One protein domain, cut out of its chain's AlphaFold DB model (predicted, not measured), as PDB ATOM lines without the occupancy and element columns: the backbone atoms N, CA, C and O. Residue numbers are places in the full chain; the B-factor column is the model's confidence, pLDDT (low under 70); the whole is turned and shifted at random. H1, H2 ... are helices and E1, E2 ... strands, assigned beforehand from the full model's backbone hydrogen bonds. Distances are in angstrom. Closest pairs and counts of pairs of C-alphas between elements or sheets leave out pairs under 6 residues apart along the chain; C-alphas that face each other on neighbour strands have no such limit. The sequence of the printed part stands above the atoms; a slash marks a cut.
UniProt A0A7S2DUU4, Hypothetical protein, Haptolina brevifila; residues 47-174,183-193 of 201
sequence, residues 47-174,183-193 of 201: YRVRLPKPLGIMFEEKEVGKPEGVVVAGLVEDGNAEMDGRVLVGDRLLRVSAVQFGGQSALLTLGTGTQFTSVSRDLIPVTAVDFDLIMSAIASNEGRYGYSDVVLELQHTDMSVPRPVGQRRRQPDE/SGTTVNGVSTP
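This is residues 47 to 174 and 183 to 193 of the 201 residues of the protein "Hypothetical protein" of Haptolina brevifila (UniProt A0A7S2DUU4). A strongly twisted sheet of six strands, E1 to E6, curls round one helix, H2, and its long hairpin E4-E5 reaches out along the longest axis to a tip where residues 108 to 113 stick out. The short helix H1 sits beside the strands of this sheet, and a small hairpin, E7 and E8, makes a second sheet. The printed part has 139 residues, with the named elements in the order E1 E2 E3 H1 E4 E5 H2 E6 E7 E8; neighbour strands are antiparallel in both sheets, and the class is mixed, helices and strands, with under half of the residues in named elements. It is only just compact, close to loose, with a radius of gyration of the C-alphas of 17.2 A, and only just flat, spanning 57 by 36 by 20 A.

E1, residues 47 to 52, begins at C-alpha 47 (-16.037, 10.159, 37.370) and is 16.7 A long. E2 is residues 57 to 61, E3 residues 70 to 75 and H1 residues 80 to 84. E4, residues 92 to 104, is 35.8 A long and ends at C-alpha 104 (-7.171, -22.308, 30.715). E5, residues 116 to 125, is 23.8 A long and bends by 55 degrees at residue 119. H2, residues 131 to 140, is 14.0 A long, and E6, residues 149 to 155, is 19.3 A long. E7 is residues 185 to 187, and E8, residues 190 to 192, ends at C-alpha 192 (-25.667, -18.771, 36.849).

The larger sheet is branched at E4, with E3 and E5 on one side of it, beside residues 92 to 93 and 94 to 104, and E6 on the other side, beside residues 92 to 97. E1 and E6 are antiparallel, with N 49 and O 152 2.9 A apart. In the hairpin E2 and E3, N 58 and O 74 are 2.8 A apart; between E3 and E4, N 93 and O 70 are 2.9 A apart. In the hairpin E4 and E5, N 100 and O 120 are 2.8 A apart; between E4 and E6, N 94 and O 153 are 2.8 A apart. H2 is on this sheet, and its closest C-alphas to E4 are those of Ala 137 and Ala 98, 4.5 A apart. H1 is on it too, over none of the strands, at a height over the sheet of 6.2 A. In both helices every O i to N i+4 pair is within hydrogen-bond range. The hairpin E7 and E8, with N 187 and O 190 2.9 A apart, is apart from the other named elements.

The C-alphas farthest apart, those of Leu 110 and Pro 164, are 58.3 A apart. Residues 175 to 182 are not printed, and C-alphas 174 and 183 are 20.6 A apart across the cut. The link from E4 to E5 is long, with 11 residues, and residues 156 to 174 hold no named element. The mean pLDDT of the printed part is 77.6; it is under 70 at residue 65 and residues 102 to 117, 143 to 146, 164 to 174 and 183 to 193.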
ATOM      1  N   TYR A  47     -15.182  10.725  36.339       89.00
ATOM      2  CA  TYR A  47     -16.037  10.159  37.370       89.00
ATOM      3  C   TYR A  47     -16.508   8.775  36.937       89.00
ATOM      4  O   TYR A  47     -16.669   8.481  35.753       89.00
ATOM      5  N   ARG A  48     -16.716   7.903  37.920       90.00
ATOM      6  CA  ARG A  48     -17.153   6.530  37.695       90.00
ATOM      7  C   ARG A  48     -18.599   6.372  38.141       90.00
ATOM      8  O   ARG A  48     -18.981   6.849  39.212       90.00
ATOM      9  N   VAL A  49     -19.386   5.678  37.332       88.69
ATOM     10  CA  VAL A  49     -20.770   5.323  37.636       88.69
ATOM     11  C   VAL A  49     -20.973   3.829  37.408       88.69
ATOM     12  O   VAL A  49     -20.419   3.255  36.471       88.69
ATOM     13  N   ARG A  50     -21.747   3.191  38.286       88.75
ATOM     14  CA  ARG A  50     -22.228   1.819  38.102       88.75
ATOM     15  C   ARG A  50     -23.708   1.905  37.784       88.75
ATOM     16  O   ARG A  50     -24.460   2.456  38.581       88.75
ATOM     17  N   LEU A  51     -24.110   1.393  36.629       87.19
ATOM     18  CA  LEU A  51     -25.495   1.436  36.180       87.19
ATOM     19  C   LEU A  51     -26.001   0.018  35.908       87.19
ATOM     20  O   LEU A  51     -25.325  -0.744  35.213       87.19
ATOM     21  N   PRO A  52     -27.182  -0.361  36.416       86.75
ATOM     22  CA  PRO A  52     -27.801  -1.627  36.069       86.75
ATOM     23  C   PRO A  52     -28.246  -1.617  34.607       86.75
ATOM     24  O   PRO A  52     -28.603  -0.579  34.042       86.75
ATOM     25  N   LYS A  53     -28.256  -2.796  33.988       83.19
ATOM     26  CA  LYS A  53     -28.857  -2.961  32.663       83.19
ATOM     27  C   LYS A  53     -30.395  -2.949  32.755       83.19
ATOM     28  O   LYS A  53     -30.937  -3.567  33.670       83.19
ATOM     29  N   PRO A  54     -31.107  -2.326  31.797       87.19
ATOM     30  CA  PRO A  54     -30.592  -1.535  30.672       87.19
ATOM     31  C   PRO A  54     -30.062  -0.164  31.123       87.19
ATOM     32  O   PRO A  54     -30.658   0.472  31.982       87.19
ATOM     33  N   LEU A  55     -28.966   0.322  30.529       87.25
ATOM     34  CA  LEU A  55     -28.316   1.567  30.981       87.25
ATOM     35  C   LEU A  55     -29.194   2.810  30.788       87.25
ATOM     36  O   LEU A  55     -29.175   3.710  31.622       87.25
ATOM     37  N   GLY A  56     -29.965   2.862  29.697       89.94
ATOM     38  CA  GLY A  56     -30.762   4.039  29.342       89.94
ATOM     39  C   GLY A  56     -29.921   5.213  28.826       89.94
ATOM     40  O   GLY A  56     -30.258   6.362  29.089       89.94
ATOM     41  N   ILE A  57     -28.821   4.930  28.117       92.25
ATOM     42  CA  ILE A  57     -27.923   5.929  27.518       92.25
ATOM     43  C   ILE A  57     -27.898   5.733  26.004       92.25
ATOM     44  O   ILE A  57     -27.805   4.601  25.531       92.25
ATOM     45  N   MET A  58     -27.945   6.837  25.262       92.50
ATOM     46  CA  MET A  58     -27.674   6.878  23.829       92.50
ATOM     47  C   MET A  58     -26.243   7.369  23.614       92.50
ATOM     48  O   MET A  58     -25.876   8.460  24.053       92.50
ATOM     49  N   PHE A  59     -25.440   6.544  22.953       92.56
ATOM     50  CA  PHE A  59     -24.042   6.819  22.653       92.56
ATOM     51  C   PHE A  59     -23.871   7.205  21.185       92.56
ATOM     52  O   PHE A  59     -24.531   6.633  20.322       92.56
ATOM     53  N   GLU A  60     -22.954   8.129  20.916       90.94
ATOM     54  CA  GLU A  60     -22.597   8.572  19.567       90.94
ATOM     55  C   GLU A  60     -21.073   8.635  19.412       90.94
ATOM     56  O   GLU A  60     -20.351   9.052  20.325       90.94
ATOM     57  N   GLU A  61     -20.571   8.186  18.262       89.62
ATOM     58  CA  GLU A  61     -19.160   8.328  17.901       89.62
ATOM     59  C   GLU A  61     -18.850   9.779  17.551       89.62
ATOM     60  O   GLU A  61     -19.554  10.405  16.762       89.62
ATOM     61  N   LYS A  62     -17.747  10.308  18.089       82.75
ATOM     62  CA  LYS A  62     -17.305  11.660  17.737       82.75
ATOM     63  C   LYS A  62     -16.892  11.763  16.262       82.75
ATOM     64  O   LYS A  62     -17.182  12.761  15.611       82.75
ATOM     65  N   GLU A  63     -16.208  10.741  15.756       80.75
ATOM     66  CA  GLU A  63     -15.834  10.613  14.350       80.75
ATOM     67  C   GLU A  63     -16.020   9.164  13.909       80.75
ATOM     68  O   GLU A  63     -15.425   8.258  14.492       80.75
ATOM     69  N   VAL A  64     -16.830   8.962  12.865       76.06
ATOM     70  CA  VAL A  64     -17.197   7.627  12.378       76.06
ATOM     71  C   VAL A  64     -15.952   6.846  11.962       76.06
ATOM     72  O   VAL A  64     -15.206   7.276  11.078       76.06
ATOM     73  N   GLY A  65     -15.750   5.681  12.575       68.81
ATOM     74  CA  GLY A  65     -14.669   4.759  12.219       68.81
ATOM     75  C   GLY A  65     -13.289   5.157  12.748       68.81
ATOM     76  O   GLY A  65     -12.284   4.602  12.298       68.81
ATOM     77  N   LYS A  66     -13.218   6.100  13.696       73.25
ATOM     78  CA  LYS A  66     -11.996   6.372  14.457       73.25
ATOM     79  C   LYS A  66     -12.203   6.094  15.946       73.25
ATOM     80  O   LYS A  66     -13.221   6.497  16.506       73.25
ATOM     81  N   PRO A  67     -11.193   5.556  16.653       70.31
ATOM     82  CA  PRO A  67     -11.231   5.374  18.103       70.31
ATOM     83  C   PRO A  67     -11.016   6.708  18.854       70.31
ATOM     84  O   PRO A  67     -10.341   6.771  19.877       70.31
ATOM     85  N   GLU A  68     -11.566   7.822  18.363       71.38
ATOM     86  CA  GLU A  68     -11.466   9.128  19.033       71.38
ATOM     87  C   GLU A  68     -12.422   9.258  20.231       71.38
ATOM     88  O   GLU A  68     -12.368  10.229  20.997       71.38
ATOM     89  N   GLY A  69     -13.234   8.228  20.461       78.81
ATOM     90  CA  GLY A  69     -14.072   8.066  21.633       78.81
ATOM     91  C   GLY A  69     -15.543   8.363  21.375       78.81
ATOM     92  O   GLY A  69     -15.959   8.797  20.301       78.81
ATOM     93  N   VAL A  70     -16.327   8.105  22.414       89.94
ATOM     94  CA  VAL A  70     -17.788   8.119  22.374       89.94
ATOM     95  C   VAL A  70     -18.303   9.202  23.308       89.94
ATOM     96  O   VAL A  70     -17.755   9.409  24.395       89.94
ATOM     97  N   VAL A  71     -19.357   9.892  22.890       92.25
ATOM     98  CA  VAL A  71     -20.056  10.893  23.695       92.25
ATOM     99  C   VAL A  71     -21.469  10.430  24.027       92.25
ATOM    100  O   VAL A  71     -22.069   9.616  23.321       92.25
ATOM    101  N   VAL A  72     -22.001  10.935  25.135       93.06
ATOM    102  CA  VAL A  72     -23.395  10.738  25.527       93.06
ATOM    103  C   VAL A  72     -24.261  11.687  24.704       93.06
ATOM    104  O   VAL A  72     -24.320  12.881  24.993       93.06
ATOM    105  N   ALA A  73     -24.939  11.155  23.690       92.19
ATOM    106  CA  ALA A  73     -25.847  11.919  22.835       92.19
ATOM    107  C   ALA A  73     -27.201  12.177  23.504       92.19
ATOM    108  O   ALA A  73     -27.844  13.197  23.268       92.19
ATOM    109  N   GLY A  74     -27.636  11.261  24.369       90.06
ATOM    110  CA  GLY A  74     -28.940  11.345  25.008       90.06
ATOM    111  C   GLY A  74     -29.091  10.379  26.170       90.06
ATOM    112  O   GLY A  74     -28.320   9.432  26.332       90.06
ATOM    113  N   LEU A  75     -30.117  10.623  26.976       91.06
ATOM    114  CA  LEU A  75     -30.560   9.734  28.041       91.06
ATOM    115  C   LEU A  75     -32.002   9.330  27.748       91.06
ATOM    116  O   LEU A  75     -32.781  10.137  27.247       91.06
ATOM    117  N   VAL A  76     -32.332   8.077  28.038       90.56
ATOM    118  CA  VAL A  76     -33.700   7.568  27.921       90.56
ATOM    119  C   VAL A  76     -34.512   8.073  29.112       90.56
ATOM    120  O   VAL A  76     -34.041   7.973  30.245       90.56
ATOM    121  N   GLU A  77     -35.717   8.581  28.842       85.75
ATOM    122  CA  GLU A  77     -36.670   9.007  29.875       85.75
ATOM    123  C   GLU A  77     -37.036   7.831  30.797       85.75
ATOM    124  O   GLU A  77     -37.265   6.711  30.338       85.75
ATOM    125  N   ASP A  78     -37.029   8.080  32.104       84.06
ATOM    126  CA  ASP A  78     -37.142   7.107  33.191       84.06
ATOM    127  C   ASP A  78     -36.099   5.965  33.127       84.06
ATOM    128  O   ASP A  78     -36.256   4.904  33.737       84.06
ATOM    129  N   GLY A  79     -34.998   6.177  32.397       84.00
ATOM    130  CA  GLY A  79     -33.890   5.235  32.279       84.00
ATOM    131  C   GLY A  79     -32.966   5.239  33.500       84.00
ATOM    132  O   GLY A  79     -32.849   6.229  34.219       84.00
ATOM    133  N   ASN A  80     -32.225   4.147  33.713       88.06
ATOM    134  CA  ASN A  80     -31.330   4.014  34.872       88.06
ATOM    135  C   ASN A  80     -30.269   5.128  34.951       88.06
ATOM    136  O   ASN A  80     -29.991   5.635  36.037       88.06
ATOM    137  N   ALA A  81     -29.704   5.543  33.815       88.00
ATOM    138  CA  ALA A  81     -28.762   6.658  33.757       88.00
ATOM    139  C   ALA A  81     -29.404   8.010  34.094       88.00
ATOM    140  O   ALA A  81     -28.788   8.830  34.774       88.00
ATOM    141  N   GLU A  82     -30.646   8.231  33.656       86.88
ATOM    142  CA  GLU A  82     -31.389   9.447  33.980       86.88
ATOM    143  C   GLU A  82     -31.735   9.505  35.475       86.88
ATOM    144  O   GLU A  82     -31.566  10.543  36.115       86.88
ATOM    145  N   MET A  83     -32.139   8.369  36.052       84.81
ATOM    146  CA  MET A  83     -32.464   8.242  37.473       84.81
ATOM    147  C   MET A  83     -31.247   8.384  38.403       84.81
ATOM    148  O   MET A  83     -31.397   8.883  39.524       84.81
ATOM    149  N   ASP A  84     -30.051   7.945  37.985       83.88
ATOM    150  CA  ASP A  84     -28.820   8.153  38.767       83.88
ATOM    151  C   ASP A  84     -28.406   9.635  38.775       83.88
ATOM    152  O   ASP A  84     -27.928  10.151  39.792       83.88
ATOM    153  N   GLY A  85     -28.632  10.336  37.657       82.44
ATOM    154  CA  GLY A  85     -28.480  11.787  37.536       82.44
ATOM    155  C   GLY A  85     -27.037  12.302  37.568       82.44
ATOM    156  O   GLY A  85     -26.834  13.515  37.543       82.44
ATOM    157  N   ARG A  86     -26.031  11.418  37.642       86.69
ATOM    158  CA  ARG A  86     -24.609  11.792  37.507       86.69
ATOM    159  C   ARG A  86     -24.190  11.914  36.046       86.69
ATOM    160  O   ARG A  86     -23.320  12.720  35.743       86.69
ATOM    161  N   VAL A  87     -24.801  11.115  35.169       89.31
ATOM    162  CA  VAL A  87     -24.528  11.136  33.730       89.31
ATOM    163  C   VAL A  87     -25.255  12.305  33.091       89.31
ATOM    164  O   VAL A  87     -26.468  12.442  33.253       89.31
ATOM    165  N   LEU A  88     -24.521  13.137  32.358       90.62
ATOM    166  CA  LEU A  88     -25.071  14.268  31.622       90.62
ATOM    167  C   LEU A  88     -24.946  14.041  30.114       90.62
ATOM    168  O   LEU A  88     -24.019  13.394  29.623       90.62
ATOM    169  N   VAL A  89     -25.890  14.608  29.364       91.56
ATOM    170  CA  VAL A  89     -25.796  14.675  27.900       91.56
ATOM    171  C   VAL A  89     -24.633  15.590  27.536       91.56
ATOM    172  O   VAL A  89     -24.546  16.686  28.084       91.56
ATOM    173  N   GLY A  90     -23.756  15.136  26.640       89.62
ATOM    174  CA  GLY A  90     -22.495  15.798  26.291       89.62
ATOM    175  C   GLY A  90     -21.271  15.284  27.058       89.62
ATOM    176  O   GLY A  90     -20.149  15.689  26.751       89.62
ATOM    177  N   ASP A  91     -21.442  14.370  28.018       91.50
ATOM    178  CA  ASP A  91     -20.308  13.726  28.686       91.50
ATOM    179  C   ASP A  91     -19.537  12.814  27.726       91.50
ATOM    180  O   ASP A  91     -20.107  12.156  26.853       91.50
ATOM    181  N   ARG A  92     -18.219  12.738  27.913       91.31
ATOM    182  CA  ARG A  92     -17.351  11.841  27.148       91.31
ATOM    183  C   ARG A  92     -17.143  10.536  27.900       91.31
ATOM    184  O   ARG A  92     -16.757  10.550  29.067       91.31
ATOM    185  N   LEU A  93     -17.323   9.412  27.218       92.00
ATOM    186  CA  LEU A  93     -16.996   8.096  27.748       92.00
ATOM    187  C   LEU A  93     -15.490   7.832  27.597       92.00
ATOM    188  O   LEU A  93     -14.943   7.899  26.496       92.00
ATOM    189  N   LEU A  94     -14.822   7.528  28.710       91.38
ATOM    190  CA  LEU A  94     -13.387   7.250  28.756       91.38
ATOM    191  C   LEU A  94     -13.091   5.757  28.858       91.38
ATOM    192  O   LEU A  94     -12.232   5.254  28.133       91.38
ATOM    193  N   ARG A  95     -13.779   5.047  29.760       92.00
ATOM    194  CA  ARG A  95     -13.600   3.601  29.956       92.00
ATOM    195  C   ARG A  95     -14.925   2.895  30.190       92.00
ATOM    196  O   ARG A  95     -15.854   3.470  30.756       92.00
ATOM    197  N   VAL A  96     -14.978   1.629  29.798       92.44
ATOM    198  CA  VAL A  96     -16.138   0.758  29.991       92.44
ATOM    199  C   VAL A  96     -15.719  -0.579  30.576       92.44
ATOM    200  O   VAL A  96     -14.689  -1.133  30.201       92.44
ATOM    201  N   SER A  97     -16.507  -1.097  31.512       91.19
ATOM    202  CA  SER A  97     -16.289  -2.444  32.041       91.19
ATOM    203  C   SER A  97     -16.550  -3.502  30.977       91.19
ATOM    204  O   SER A  97     -17.553  -3.444  30.264       91.19
ATOM    205  N   ALA A  98     -15.668  -4.489  30.907       89.44
ATOM    206  CA  ALA A  98     -15.811  -5.657  30.059       89.44
ATOM    207  C   ALA A  98     -15.488  -6.918  30.852       89.44
ATOM    208  O   ALA A  98     -14.548  -6.943  31.651       89.44
ATOM    209  N   VAL A  99     -16.256  -7.972  30.598       85.50
ATOM    210  CA  VAL A  99     -16.016  -9.295  31.165       85.50
ATOM    211  C   VAL A  99     -14.912  -9.985  30.367       85.50
ATOM    212  O   VAL A  99     -15.032 -10.169  29.157       85.50
ATOM    213  N   GLN A 100     -13.844 -10.384  31.050       81.75
ATOM    214  CA  GLN A 100     -12.745 -11.164  30.494       81.75
ATOM    215  C   GLN A 100     -12.748 -12.584  31.050       81.75
ATOM    216  O   GLN A 100     -13.005 -12.823  32.233       81.75
ATOM    217  N   PHE A 101     -12.427 -13.533  30.174       77.00
ATOM    218  CA  PHE A 101     -12.303 -14.943  30.518       77.00
ATOM    219  C   PHE A 101     -10.835 -15.292  30.720       77.00
ATOM    220  O   PHE A 101     -10.020 -15.170  29.806       77.00
ATOM    221  N   GLY A 102     -10.514 -15.738  31.927       69.56
ATOM    222  CA  GLY A 102      -9.195 -16.203  32.315       69.56
ATOM    223  C   GLY A 102      -9.202 -17.689  32.667       69.56
ATOM    224  O   GLY A 102     -10.244 -18.338  32.773       69.56
ATOM    225  N   GLY A 103      -7.998 -18.225  32.858       63.16
ATOM    226  CA  GLY A 103      -7.799 -19.597  33.307       63.16
ATOM    227  C   GLY A 103      -8.101 -20.617  32.213       63.16
ATOM    228  O   GLY A 103      -9.248 -20.946  31.932       63.16
ATOM    229  N   GLN A 104      -7.050 -21.153  31.598       57.28
ATOM    230  CA  GLN A 104      -7.171 -22.308  30.715       57.28
ATOM    231  C   GLN A 104      -6.953 -23.561  31.556       57.28
ATOM    232  O   GLN A 104      -5.826 -23.844  31.963       57.28
ATOM    233  N   SER A 105      -8.014 -24.319  31.833       53.25
ATOM    234  CA  SER A 105      -7.825 -25.669  32.371       53.25
ATOM    235  C   SER A 105      -7.590 -26.626  31.212       53.25
ATOM    236  O   SER A 105      -8.527 -27.144  30.615       53.25
ATOM    237  N   ALA A 106      -6.319 -26.873  30.899       54.16
ATOM    238  CA  ALA A 106      -5.922 -27.883  29.915       54.16
ATOM    239  C   ALA A 106      -6.187 -29.329  30.397       54.16
ATOM    240  O   ALA A 106      -5.998 -30.277  29.640       54.16
ATOM    241  N   LEU A 107      -6.594 -29.515  31.659       52.47
ATOM    242  CA  LEU A 107      -6.591 -30.821  32.321       52.47
ATOM    243  C   LEU A 107      -7.825 -31.695  32.014       52.47
ATOM    244  O   LEU A 107      -7.780 -32.896  32.252       52.47
ATOM    245  N   LEU A 108      -8.918 -31.137  31.478       51.88
ATOM    246  CA  LEU A 108     -10.162 -31.880  31.205       51.88
ATOM    247  C   LEU A 108     -10.747 -31.540  29.827       51.88
ATOM    248  O   LEU A 108     -11.916 -31.183  29.698       51.88
ATOM    249  N   THR A 109      -9.944 -31.675  28.771       53.97
ATOM    250  CA  THR A 109     -10.411 -31.624  27.374       53.97
ATOM    251  C   THR A 109     -11.181 -32.908  27.026       53.97
ATOM    252  O   THR A 109     -10.724 -33.747  26.257       53.97
ATOM    253  N   LEU A 110     -12.362 -33.099  27.619       56.72
ATOM    254  CA  LEU A 110     -13.346 -34.100  27.188       56.72
ATOM    255  C   LEU A 110     -14.234 -33.464  26.108       56.72
ATOM    256  O   LEU A 110     -15.406 -33.178  26.329       56.72
ATOM    257  N   GLY A 111     -13.635 -33.160  24.955       60.03
ATOM    258  CA  GLY A 111     -14.292 -32.512  23.816       60.03
ATOM    259  C   GLY A 111     -13.502 -31.327  23.257       60.03
ATOM    260  O   GLY A 111     -12.624 -30.780  23.912       60.03
ATOM    261  N   THR A 112     -13.823 -30.915  22.032       53.78
ATOM    262  CA  THR A 112     -13.183 -29.832  21.252       53.78
ATOM    263  C   THR A 112     -13.443 -28.406  21.781       53.78
ATOM    264  O   THR A 112     -13.385 -27.447  21.016       53.78
ATOM    265  N   GLY A 113     -13.750 -28.234  23.071       57.28
ATOM    266  CA  GLY A 113     -14.109 -26.942  23.667       57.28
ATOM    267  C   GLY A 113     -13.076 -26.433  24.673       57.28
ATOM    268  O   GLY A 113     -12.660 -27.163  25.570       57.28
ATOM    269  N   THR A 114     -12.696 -25.158  24.561       58.56
ATOM    270  CA  THR A 114     -11.900 -24.443  25.570       58.56
ATOM    271  C   THR A 114     -12.757 -24.184  26.813       58.56
ATOM    272  O   THR A 114     -13.815 -23.565  26.712       58.56
ATOM    273  N   GLN A 115     -12.322 -24.649  27.987       62.09
ATOM    274  CA  GLN A 115     -12.991 -24.365  29.262       62.09
ATOM    275  C   GLN A 115     -12.277 -23.223  29.986       62.09
ATOM    276  O   GLN A 115     -11.086 -23.329  30.290       62.09
ATOM    277  N   PHE A 116     -13.015 -22.151  30.274       65.12
ATOM    278  CA  PHE A 116     -12.543 -21.019  31.070       65.12
ATOM    279  C   PHE A 116     -12.897 -21.237  32.542       65.12
ATOM    280  O   PHE A 116     -14.043 -21.567  32.858       65.12
ATOM    281  N   THR A 117     -11.920 -21.084  33.439       66.44
ATOM    282  CA  THR A 117     -12.095 -21.350  34.881       66.44
ATOM    283  C   THR A 117     -12.233 -20.096  35.725       66.44
ATOM    284  O   THR A 117     -12.695 -20.186  36.863       66.44
ATOM    285  N   SER A 118     -11.866 -18.933  35.192       70.56
ATOM    286  CA  SER A 118     -12.047 -17.658  35.870       70.56
ATOM    287  C   SER A 118     -12.708 -16.632  34.962       70.56
ATOM    288  O   SER A 118     -12.516 -16.596  33.749       70.56
ATOM    289  N   VAL A 119     -13.508 -15.781  35.587       76.44
ATOM    290  CA  VAL A 119     -14.122 -14.624  34.950       76.44
ATOM    291  C   VAL A 119     -13.719 -13.410  35.770       76.44
ATOM    292  O   VAL A 119     -13.837 -13.455  36.989       76.44
ATOM    293  N   SER A 120     -13.231 -12.352  35.135       80.69
ATOM    294  CA  SER A 120     -12.910 -11.077  35.788       80.69
ATOM    295  C   SER A 120     -13.499  -9.914  35.001       80.69
ATOM    296  O   SER A 120     -13.831 -10.067  33.825       80.69
ATOM    297  N   ARG A 121     -13.635  -8.745  35.633       85.00
ATOM    298  CA  ARG A 121     -14.002  -7.511  34.929       85.00
ATOM    299  C   ARG A 121     -12.871  -6.506  34.955       85.00
ATOM    300  O   ARG A 121     -12.370  -6.167  36.025       85.00
ATOM    301  N   ASP A 122     -12.585  -5.958  33.781       88.38
ATOM    302  CA  ASP A 122     -11.583  -4.915  33.583       88.38
ATOM    303  C   ASP A 122     -12.221  -3.689  32.923       88.38
ATOM    304  O   ASP A 122     -13.225  -3.799  32.216       88.38
ATOM    305  N   LEU A 123     -11.623  -2.512  33.125       88.94
ATOM    306  CA  LEU A 123     -12.003  -1.291  32.415       88.94
ATOM    307  C   LEU A 123     -11.204  -1.163  31.116       88.94
ATOM    308  O   LEU A 123      -9.997  -0.924  31.137       88.94
ATOM    309  N   ILE A 124     -11.896  -1.262  29.984       90.44
ATOM    310  CA  ILE A 124     -11.317  -1.067  28.656       90.44
ATOM    311  C   ILE A 124     -11.375   0.425  28.295       90.44
ATOM    312  O   ILE A 124     -12.447   1.032  28.395       90.44
ATOM    313  N   PRO A 125     -10.256   1.040  27.870       89.81
ATOM    314  CA  PRO A 125     -10.240   2.424  27.414       89.81
ATOM    315  C   PRO A 125     -10.923   2.574  26.053       89.81
ATOM    316  O   PRO A 125     -10.467   2.012  25.064       89.81
ATOM    317  N   VAL A 126     -11.962   3.403  25.996       88.56
ATOM    318  CA  VAL A 126     -12.800   3.669  24.809       88.56
ATOM    319  C   VAL A 126     -12.026   4.387  23.701       88.56
ATOM    320  O   VAL A 126     -12.341   4.237  22.532       88.56
ATOM    321  N   THR A 127     -10.962   5.120  24.037       85.31
ATOM    322  CA  THR A 127     -10.104   5.806  23.054       85.31
ATOM    323  C   THR A 127      -9.143   4.877  22.305       85.31
ATOM    324  O   THR A 127      -8.361   5.343  21.484       85.31
ATOM    325  N   ALA A 128      -9.096   3.591  22.652       84.25
ATOM    326  CA  ALA A 128      -8.189   2.623  22.035       84.25
ATOM    327  C   ALA A 128      -8.929   1.519  21.269       84.25
ATOM    328  O   ALA A 128      -8.283   0.637  20.708       84.25
ATOM    329  N   VAL A 129     -10.262   1.538  21.282       87.56
ATOM    330  CA  VAL A 129     -11.107   0.477  20.738       87.56
ATOM    331  C   VAL A 129     -12.204   1.055  19.858       87.56
ATOM    332  O   VAL A 129     -12.629   2.194  20.042       87.56
ATOM    333  N   ASP A 130     -12.677   0.238  18.924       88.44
ATOM    334  CA  ASP A 130     -13.768   0.605  18.030       88.44
ATOM    335  C   ASP A 130     -15.121   0.556  18.750       88.44
ATOM    336  O   ASP A 130     -15.308  -0.157  19.744       88.44
ATOM    337  N   PHE A 131     -16.098   1.293  18.226       88.75
ATOM    338  CA  PHE A 131     -17.440   1.392  18.799       88.75
ATOM    339  C   PHE A 131     -18.146   0.046  18.955       88.75
ATOM    340  O   PHE A 131     -18.734  -0.225  20.003       88.75
ATOM    341  N   ASP A 132     -18.013  -0.843  17.975       89.69
ATOM    342  CA  ASP A 132     -18.579  -2.192  18.047       89.69
ATOM    343  C   ASP A 132     -18.000  -2.997  19.218       89.69
ATOM    344  O   ASP A 132     -18.717  -3.738  19.899       89.69
ATOM    345  N   LEU A 133     -16.707  -2.820  19.508       89.56
ATOM    346  CA  LEU A 133     -16.051  -3.465  20.641       89.56
ATOM    347  C   LEU A 133     -16.505  -2.848  21.970       89.56
ATOM    348  O   LEU A 133     -16.678  -3.570  22.949       89.56
ATOM    349  N   ILE A 134     -16.773  -1.541  21.999       90.12
ATOM    350  CA  ILE A 134     -17.351  -0.844  23.159       90.12
ATOM    351  C   ILE A 134     -18.755  -1.376  23.452       90.12
ATOM    352  O   ILE A 134     -19.059  -1.725  24.594       90.12
ATOM    353  N   MET A 135     -19.600  -1.513  22.429       90.38
ATOM    354  CA  MET A 135     -20.940  -2.084  22.581       90.38
ATOM    355  C   MET A 135     -20.885  -3.560  22.983       90.38
ATOM    356  O   MET A 135     -21.642  -3.984  23.857       90.38
ATOM    357  N   SER A 136     -19.932  -4.324  22.443       89.94
ATOM    358  CA  SER A 136     -19.675  -5.714  22.845       89.94
ATOM    359  C   SER A 136     -19.203  -5.818  24.300       89.94
ATOM    360  O   SER A 136     -19.636  -6.710  25.028       89.94
ATOM    361  N   ALA A 137     -18.367  -4.886  24.764       89.25
ATOM    362  CA  ALA A 137     -17.933  -4.800  26.156       89.25
ATOM    363  C   ALA A 137     -19.119  -4.513  27.087       89.25
ATOM    364  O   ALA A 137     -19.315  -5.229  28.070       89.25
ATOM    365  N   ILE A 138     -19.979  -3.552  26.739       89.00
ATOM    366  CA  ILE A 138     -21.219  -3.278  27.479       89.00
ATOM    367  C   ILE A 138     -22.103  -4.529  27.508       89.00
ATOM    368  O   ILE A 138     -22.559  -4.931  28.582       89.00
ATOM    369  N   ALA A 139     -22.316  -5.176  26.358       86.69
ATOM    370  CA  ALA A 139     -23.092  -6.407  26.223       86.69
ATOM    371  C   ALA A 139     -22.532  -7.540  27.104       86.69
ATOM    372  O   ALA A 139     -23.296  -8.201  27.801       86.69
ATOM    373  N   SER A 140     -21.206  -7.675  27.202       84.00
ATOM    374  CA  SER A 140     -20.550  -8.747  27.964       84.00
ATOM    375  C   SER A 140     -20.924  -8.801  29.453       84.00
ATOM    376  O   SER A 140     -20.944  -9.885  30.034       84.00
ATOM    377  N   ASN A 141     -21.314  -7.672  30.059       81.38
ATOM    378  CA  ASN A 141     -21.813  -7.587  31.442       81.38
ATOM    379  C   ASN A 141     -23.270  -8.070  31.576       81.38
ATOM    380  O   ASN A 141     -24.098  -7.450  32.242       81.38
ATOM    381  N   GLU A 142     -23.630  -9.124  30.855       72.75
ATOM    382  CA  GLU A 142     -24.925  -9.778  30.966       72.75
ATOM    383  C   GLU A 142     -24.890 -10.880  32.017       72.75
ATOM    384  O   GLU A 142     -23.885 -11.572  32.197       72.75
ATOM    385  N   GLY A 143     -26.038 -11.066  32.678       66.44
ATOM    386  CA  GLY A 143     -26.224 -11.906  33.862       66.44
ATOM    387  C   GLY A 143     -25.721 -13.340  33.762       66.44
ATOM    388  O   GLY A 143     -25.618 -13.984  34.792       66.44
ATOM    389  N   ARG A 144     -25.343 -13.816  32.567       66.56
ATOM    390  CA  ARG A 144     -24.707 -15.110  32.286       66.56
ATOM    391  C   ARG A 144     -23.402 -15.357  33.052       66.56
ATOM    392  O   ARG A 144     -23.032 -16.514  33.243       66.56
ATOM    393  N   TYR A 145     -22.738 -14.308  33.523       68.19
ATOM    394  CA  TYR A 145     -21.533 -14.425  34.355       68.19
ATOM    395  C   TYR A 145     -21.723 -13.842  35.761       68.19
ATOM    396  O   TYR A 145     -20.759 -13.632  36.492       68.19
ATOM    397  N   GLY A 146     -22.982 -13.585  36.140       69.56
ATOM    398  CA  GLY A 146     -23.362 -13.021  37.430       69.56
ATOM    399  C   GLY A 146     -23.117 -11.514  37.568       69.56
ATOM    400  O   GLY A 146     -23.229 -10.989  38.673       69.56
ATOM    401  N   TYR A 147     -22.830 -10.819  36.464       75.50
ATOM    402  CA  TYR A 147     -22.794  -9.358  36.403       75.50
ATOM    403  C   TYR A 147     -24.105  -8.830  35.819       75.50
ATOM    404  O   TYR A 147     -24.538  -9.267  34.755       75.50
ATOM    405  N   SER A 148     -24.749  -7.905  36.528       77.19
ATOM    406  CA  SER A 148     -25.998  -7.251  36.101       77.19
ATOM    407  C   SER A 148     -25.865  -5.731  35.981       77.19
ATOM    408  O   SER A 148     -26.827  -5.040  35.637       77.19
ATOM    409  N   ASP A 149     -24.679  -5.212  36.285       85.00
ATOM    410  CA  ASP A 149     -24.301  -3.809  36.242       85.00
ATOM    411  C   ASP A 149     -23.144  -3.585  35.263       85.00
ATOM    412  O   ASP A 149     -22.303  -4.457  35.035       85.00
ATOM    413  N   VAL A 150     -23.101  -2.386  34.693       88.62
ATOM    414  CA  VAL A 150     -21.996  -1.899  33.871       88.62
ATOM    415  C   VAL A 150     -21.362  -0.734  34.603       88.62
ATOM    416  O   VAL A 150     -22.035   0.219  34.999       88.62
ATOM    417  N   VAL A 151     -20.049  -0.803  34.760       90.38
ATOM    418  CA  VAL A 151     -19.244   0.308  35.251       90.38
ATOM    419  C   VAL A 151     -18.755   1.131  34.068       90.38
ATOM    420  O   VAL A 151     -18.176   0.590  33.122       90.38
ATOM    421  N   LEU A 152     -18.998   2.437  34.130       91.88
ATOM    422  CA  LEU A 152     -18.582   3.419  33.137       91.88
ATOM    423  C   LEU A 152     -17.719   4.479  33.814       91.88
ATOM    424  O   LEU A 152     -18.028   4.935  34.916       91.88
ATOM    425  N   GLU A 153     -16.652   4.889  33.141       91.75
ATOM    426  CA  GLU A 153     -15.860   6.054  33.514       91.75
ATOM    427  C   GLU A 153     -16.091   7.146  32.474       91.75
ATOM    428  O   GLU A 153     -15.775   6.966  31.296       91.75
ATOM    429  N   LEU A 154     -16.662   8.262  32.914       91.69
ATOM    430  CA  LEU A 154     -17.032   9.393  32.076       91.69
ATOM    431  C   LEU A 154     -16.289  10.655  32.504       91.69
ATOM    432  O   LEU A 154     -15.714  10.735  33.588       91.69
ATOM    433  N   GLN A 155     -16.318  11.656  31.639       91.12
ATOM    434  CA  GLN A 155     -15.768  12.973  31.891       91.12
ATOM    435  C   GLN A 155     -16.780  14.030  31.463       91.12
ATOM    436  O   GLN A 155     -17.276  13.995  30.336       91.12
ATOM    437  N   HIS A 156     -17.045  14.983  32.356       89.56
ATOM    438  CA  HIS A 156     -17.801  16.175  31.998       89.56
ATOM    439  C   HIS A 156     -16.989  17.032  31.028       89.56
ATOM    440  O   HIS A 156     -15.788  17.234  31.212       89.56
ATOM    441  N   THR A 157     -17.648  17.523  29.988       87.06
ATOM    442  CA  THR A 157     -17.071  18.404  28.975       87.06
ATOM    443  C   THR A 157     -17.793  19.749  28.986       87.06
ATOM    444  O   THR A 157     -18.806  19.924  29.664       87.06
ATOM    445  N   ASP A 158     -17.312  20.706  28.195       83.62
ATOM    446  CA  ASP A 158     -18.002  21.989  28.016       83.62
ATOM    447  C   ASP A 158     -19.397  21.827  27.380       83.62
ATOM    448  O   ASP A 158     -20.248  22.705  27.519       83.62
ATOM    449  N   MET A 159     -19.637  20.693  26.708       82.62
ATOM    450  CA  MET A 159     -20.921  20.335  26.099       82.62
ATOM    451  C   MET A 159     -21.883  19.672  27.090       82.62
ATOM    452  O   MET A 159     -23.042  19.447  26.744       82.62
ATOM    453  N   SER A 160     -21.423  19.344  28.300       85.00
ATOM    454  CA  SER A 160     -22.247  18.691  29.309       85.00
ATOM    455  C   SER A 160     -23.349  19.630  29.777       85.00
ATOM    456  O   SER A 160     -23.085  20.684  30.355       85.00
ATOM    457  N   VAL A 161     -24.602  19.248  29.542       85.44
ATOM    458  CA  VAL A 161     -25.754  20.068  29.923       85.44
ATOM    459  C   VAL A 161     -26.165  19.724  31.356       85.44
ATOM    460  O   VAL A 161     -26.671  18.622  31.597       85.44
ATOM    461  N   PRO A 162     -25.989  20.642  32.327       76.81
ATOM    462  CA  PRO A 162     -26.382  20.384  33.700       76.81
ATOM    463  C   PRO A 162     -27.906  20.378  33.792       76.81
ATOM    464  O   PRO A 162     -28.588  21.311  33.361       76.81
ATOM    465  N   ARG A 163     -28.446  19.317  34.383       70.62
ATOM    466  CA  ARG A 163     -29.884  19.164  34.597       70.62
ATOM    467  C   ARG A 163     -30.245  19.531  36.040       70.62
ATOM    468  O   ARG A 163     -29.465  19.232  36.947       70.62
ATOM    469  N   PRO A 164     -31.420  20.142  36.298       64.25
ATOM    470  CA  PRO A 164     -31.957  20.200  37.652       64.25
ATOM    471  C   PRO A 164     -32.026  18.781  38.222       64.25
ATOM    472  O   PRO A 164     -32.576  17.882  37.591       64.25
ATOM    473  N   VAL A 165     -31.421  18.587  39.393       57.78
ATOM    474  CA  VAL A 165     -31.295  17.281  40.043       57.78
ATOM    475  C   VAL A 165     -32.699  16.733  40.326       57.78
ATOM    476  O   VAL A 165     -33.346  17.127  41.295       57.78
ATOM    477  N   GLY A 166     -33.184  15.847  39.452       58.78
ATOM    478  CA  GLY A 166     -34.353  15.009  39.709       58.78
ATOM    479  C   GLY A 166     -34.062  14.047  40.860       58.78
ATOM    480  O   GLY A 166     -32.907  13.883  41.246       58.78
ATOM    481  N   GLN A 167     -35.103  13.451  41.453       54.03
ATOM    482  CA  GLN A 167     -35.000  12.599  42.646       54.03
ATOM    483  C   GLN A 167     -33.903  11.533  42.505       54.03
ATOM    484  O   GLN A 167     -34.122  10.451  41.969       54.03
ATOM    485  N   ARG A 168     -32.718  11.840  43.038       55.38
ATOM    486  CA  ARG A 168     -31.556  10.961  43.009       55.38
ATOM    487  C   ARG A 168     -31.851   9.737  43.860       55.38
ATOM    488  O   ARG A 168     -31.737   9.784  45.088       55.38
ATOM    489  N   ARG A 169     -32.184   8.614  43.229       58.22
ATOM    490  CA  ARG A 169     -32.094   7.323  43.910       58.22
ATOM    491  C   ARG A 169     -30.619   6.960  43.939       58.22
ATOM    492  O   ARG A 169     -30.081   6.496  42.945       58.22
ATOM    493  N   ARG A 170     -29.950   7.207  45.074       51.88
ATOM    494  CA  ARG A 170     -28.615   6.644  45.330       51.88
ATOM    495  C   ARG A 170     -28.736   5.126  45.211       51.88
ATOM    496  O   ARG A 170     -29.171   4.476  46.158       51.88
ATOM    497  N   GLN A 171     -28.379   4.575  44.058       56.47
ATOM    498  CA  GLN A 171     -28.067   3.161  43.995       56.47
ATOM    499  C   GLN A 171     -26.750   2.960  44.747       56.47
ATOM    500  O   GLN A 171     -25.822   3.753  44.568       56.47
ATOM    501  N   PRO A 172     -26.690   1.986  45.668       50.16
ATOM    502  CA  PRO A 172     -25.444   1.659  46.334       50.16
ATOM    503  C   PRO A 172     -24.426   1.240  45.272       50.16
ATOM    504  O   PRO A 172     -24.738   0.435  44.397       50.16
ATOM    505  N   ASP A 173     -23.198   1.747  45.378       50.31
ATOM    506  CA  ASP A 173     -22.088   1.406  44.477       50.31
ATOM    507  C   ASP A 173     -21.638  -0.077  44.637       50.31
ATOM    508  O   ASP A 173     -20.642  -0.511  44.058       50.31
ATOM    509  N   GLU A 174     -22.382  -0.873  45.414       48.66
ATOM    510  CA  GLU A 174     -22.166  -2.278  45.754       48.66
ATOM    511  C   GLU A 174     -23.204  -3.166  45.044       48.66
ATOM    512  O   GLU A 174     -23.999  -3.873  45.661       48.66
ATOM    513  N   SER A 183     -26.586 -22.227  45.134       47.84
ATOM    514  CA  SER A 183     -27.575 -22.110  44.044       47.84
ATOM    515  C   SER A 183     -27.053 -21.357  42.814       47.84
ATOM    516  O   SER A 183     -27.803 -21.146  41.859       47.84
ATOM    517  N   GLY A 184     -25.782 -20.940  42.819       54.75
ATOM    518  CA  GLY A 184     -25.242 -20.010  41.824       54.75
ATOM    519  C   GLY A 184     -25.683 -18.563  42.085       54.75
ATOM    520  O   GLY A 184     -26.438 -18.275  43.009       54.75
ATOM    521  N   THR A 185     -25.198 -17.605  41.296       56.25
ATOM    522  CA  THR A 185     -25.808 -16.260  41.307       56.25
ATOM    523  C   THR A 185     -27.169 -16.351  40.614       56.25
ATOM    524  O   THR A 185     -27.289 -17.070  39.638       56.25
ATOM    525  N   THR A 186     -28.215 -15.673  41.092       56.12
ATOM    526  CA  THR A 186     -29.481 -15.590  40.338       56.12
ATOM    527  C   THR A 186     -29.617 -14.188  39.770       56.12
ATOM    528  O   THR A 186     -29.749 -13.231  40.530       56.12
ATOM    529  N   VAL A 187     -29.590 -14.058  38.444       56.75
ATOM    530  CA  VAL A 187     -29.835 -12.786  37.754       56.75
ATOM    531  C   VAL A 187     -31.172 -12.895  37.036       56.75
ATOM    532  O   VAL A 187     -31.346 -13.748  36.173       56.75
ATOM    533  N   ASN A 188     -32.144 -12.061  37.417       53.41
ATOM    534  CA  ASN A 188     -33.494 -12.065  36.833       53.41
ATOM    535  C   ASN A 188     -34.184 -13.449  36.850       53.41
ATOM    536  O   ASN A 188     -34.889 -13.810  35.912       53.41
ATOM    537  N   GLY A 189     -33.960 -14.249  37.900       53.91
ATOM    538  CA  GLY A 189     -34.520 -15.603  38.023       53.91
ATOM    539  C   GLY A 189     -33.729 -16.705  37.305       53.91
ATOM    540  O   GLY A 189     -34.102 -17.870  37.407       53.91
ATOM    541  N   VAL A 190     -32.629 -16.371  36.622       55.31
ATOM    542  CA  VAL A 190     -31.734 -17.340  35.974       55.31
ATOM    543  C   VAL A 190     -30.549 -17.630  36.891       55.31
ATOM    544  O   VAL A 190     -29.784 -16.722  37.212       55.31
ATOM    545  N   SER A 191     -30.404 -18.892  37.308       59.81
ATOM    546  CA  SER A 191     -29.236 -19.363  38.058       59.81
ATOM    547  C   SER A 191     -28.021 -19.447  37.134       59.81
ATOM    548  O   SER A 191     -28.037 -20.130  36.107       59.81
ATOM    549  N   THR A 192     -26.961 -18.740  37.503       61.91
ATOM    550  CA  THR A 192     -25.667 -18.771  36.849       61.91
ATOM    551  C   THR A 192     -24.704 -19.700  37.583       61.91
ATOM    552  O   THR A 192     -24.411 -19.478  38.762       61.91
ATOM    553  N   PRO A 193     -24.147 -20.712  36.888       59.50
ATOM    554  CA  PRO A 193     -23.288 -21.723  37.502       59.50
ATOM    555  C   PRO A 193     -21.888 -21.201  37.855       59.50
ATOM    556  O   PRO A 193     -21.147 -21.871  38.570       59.50
TER     557      PRO A 193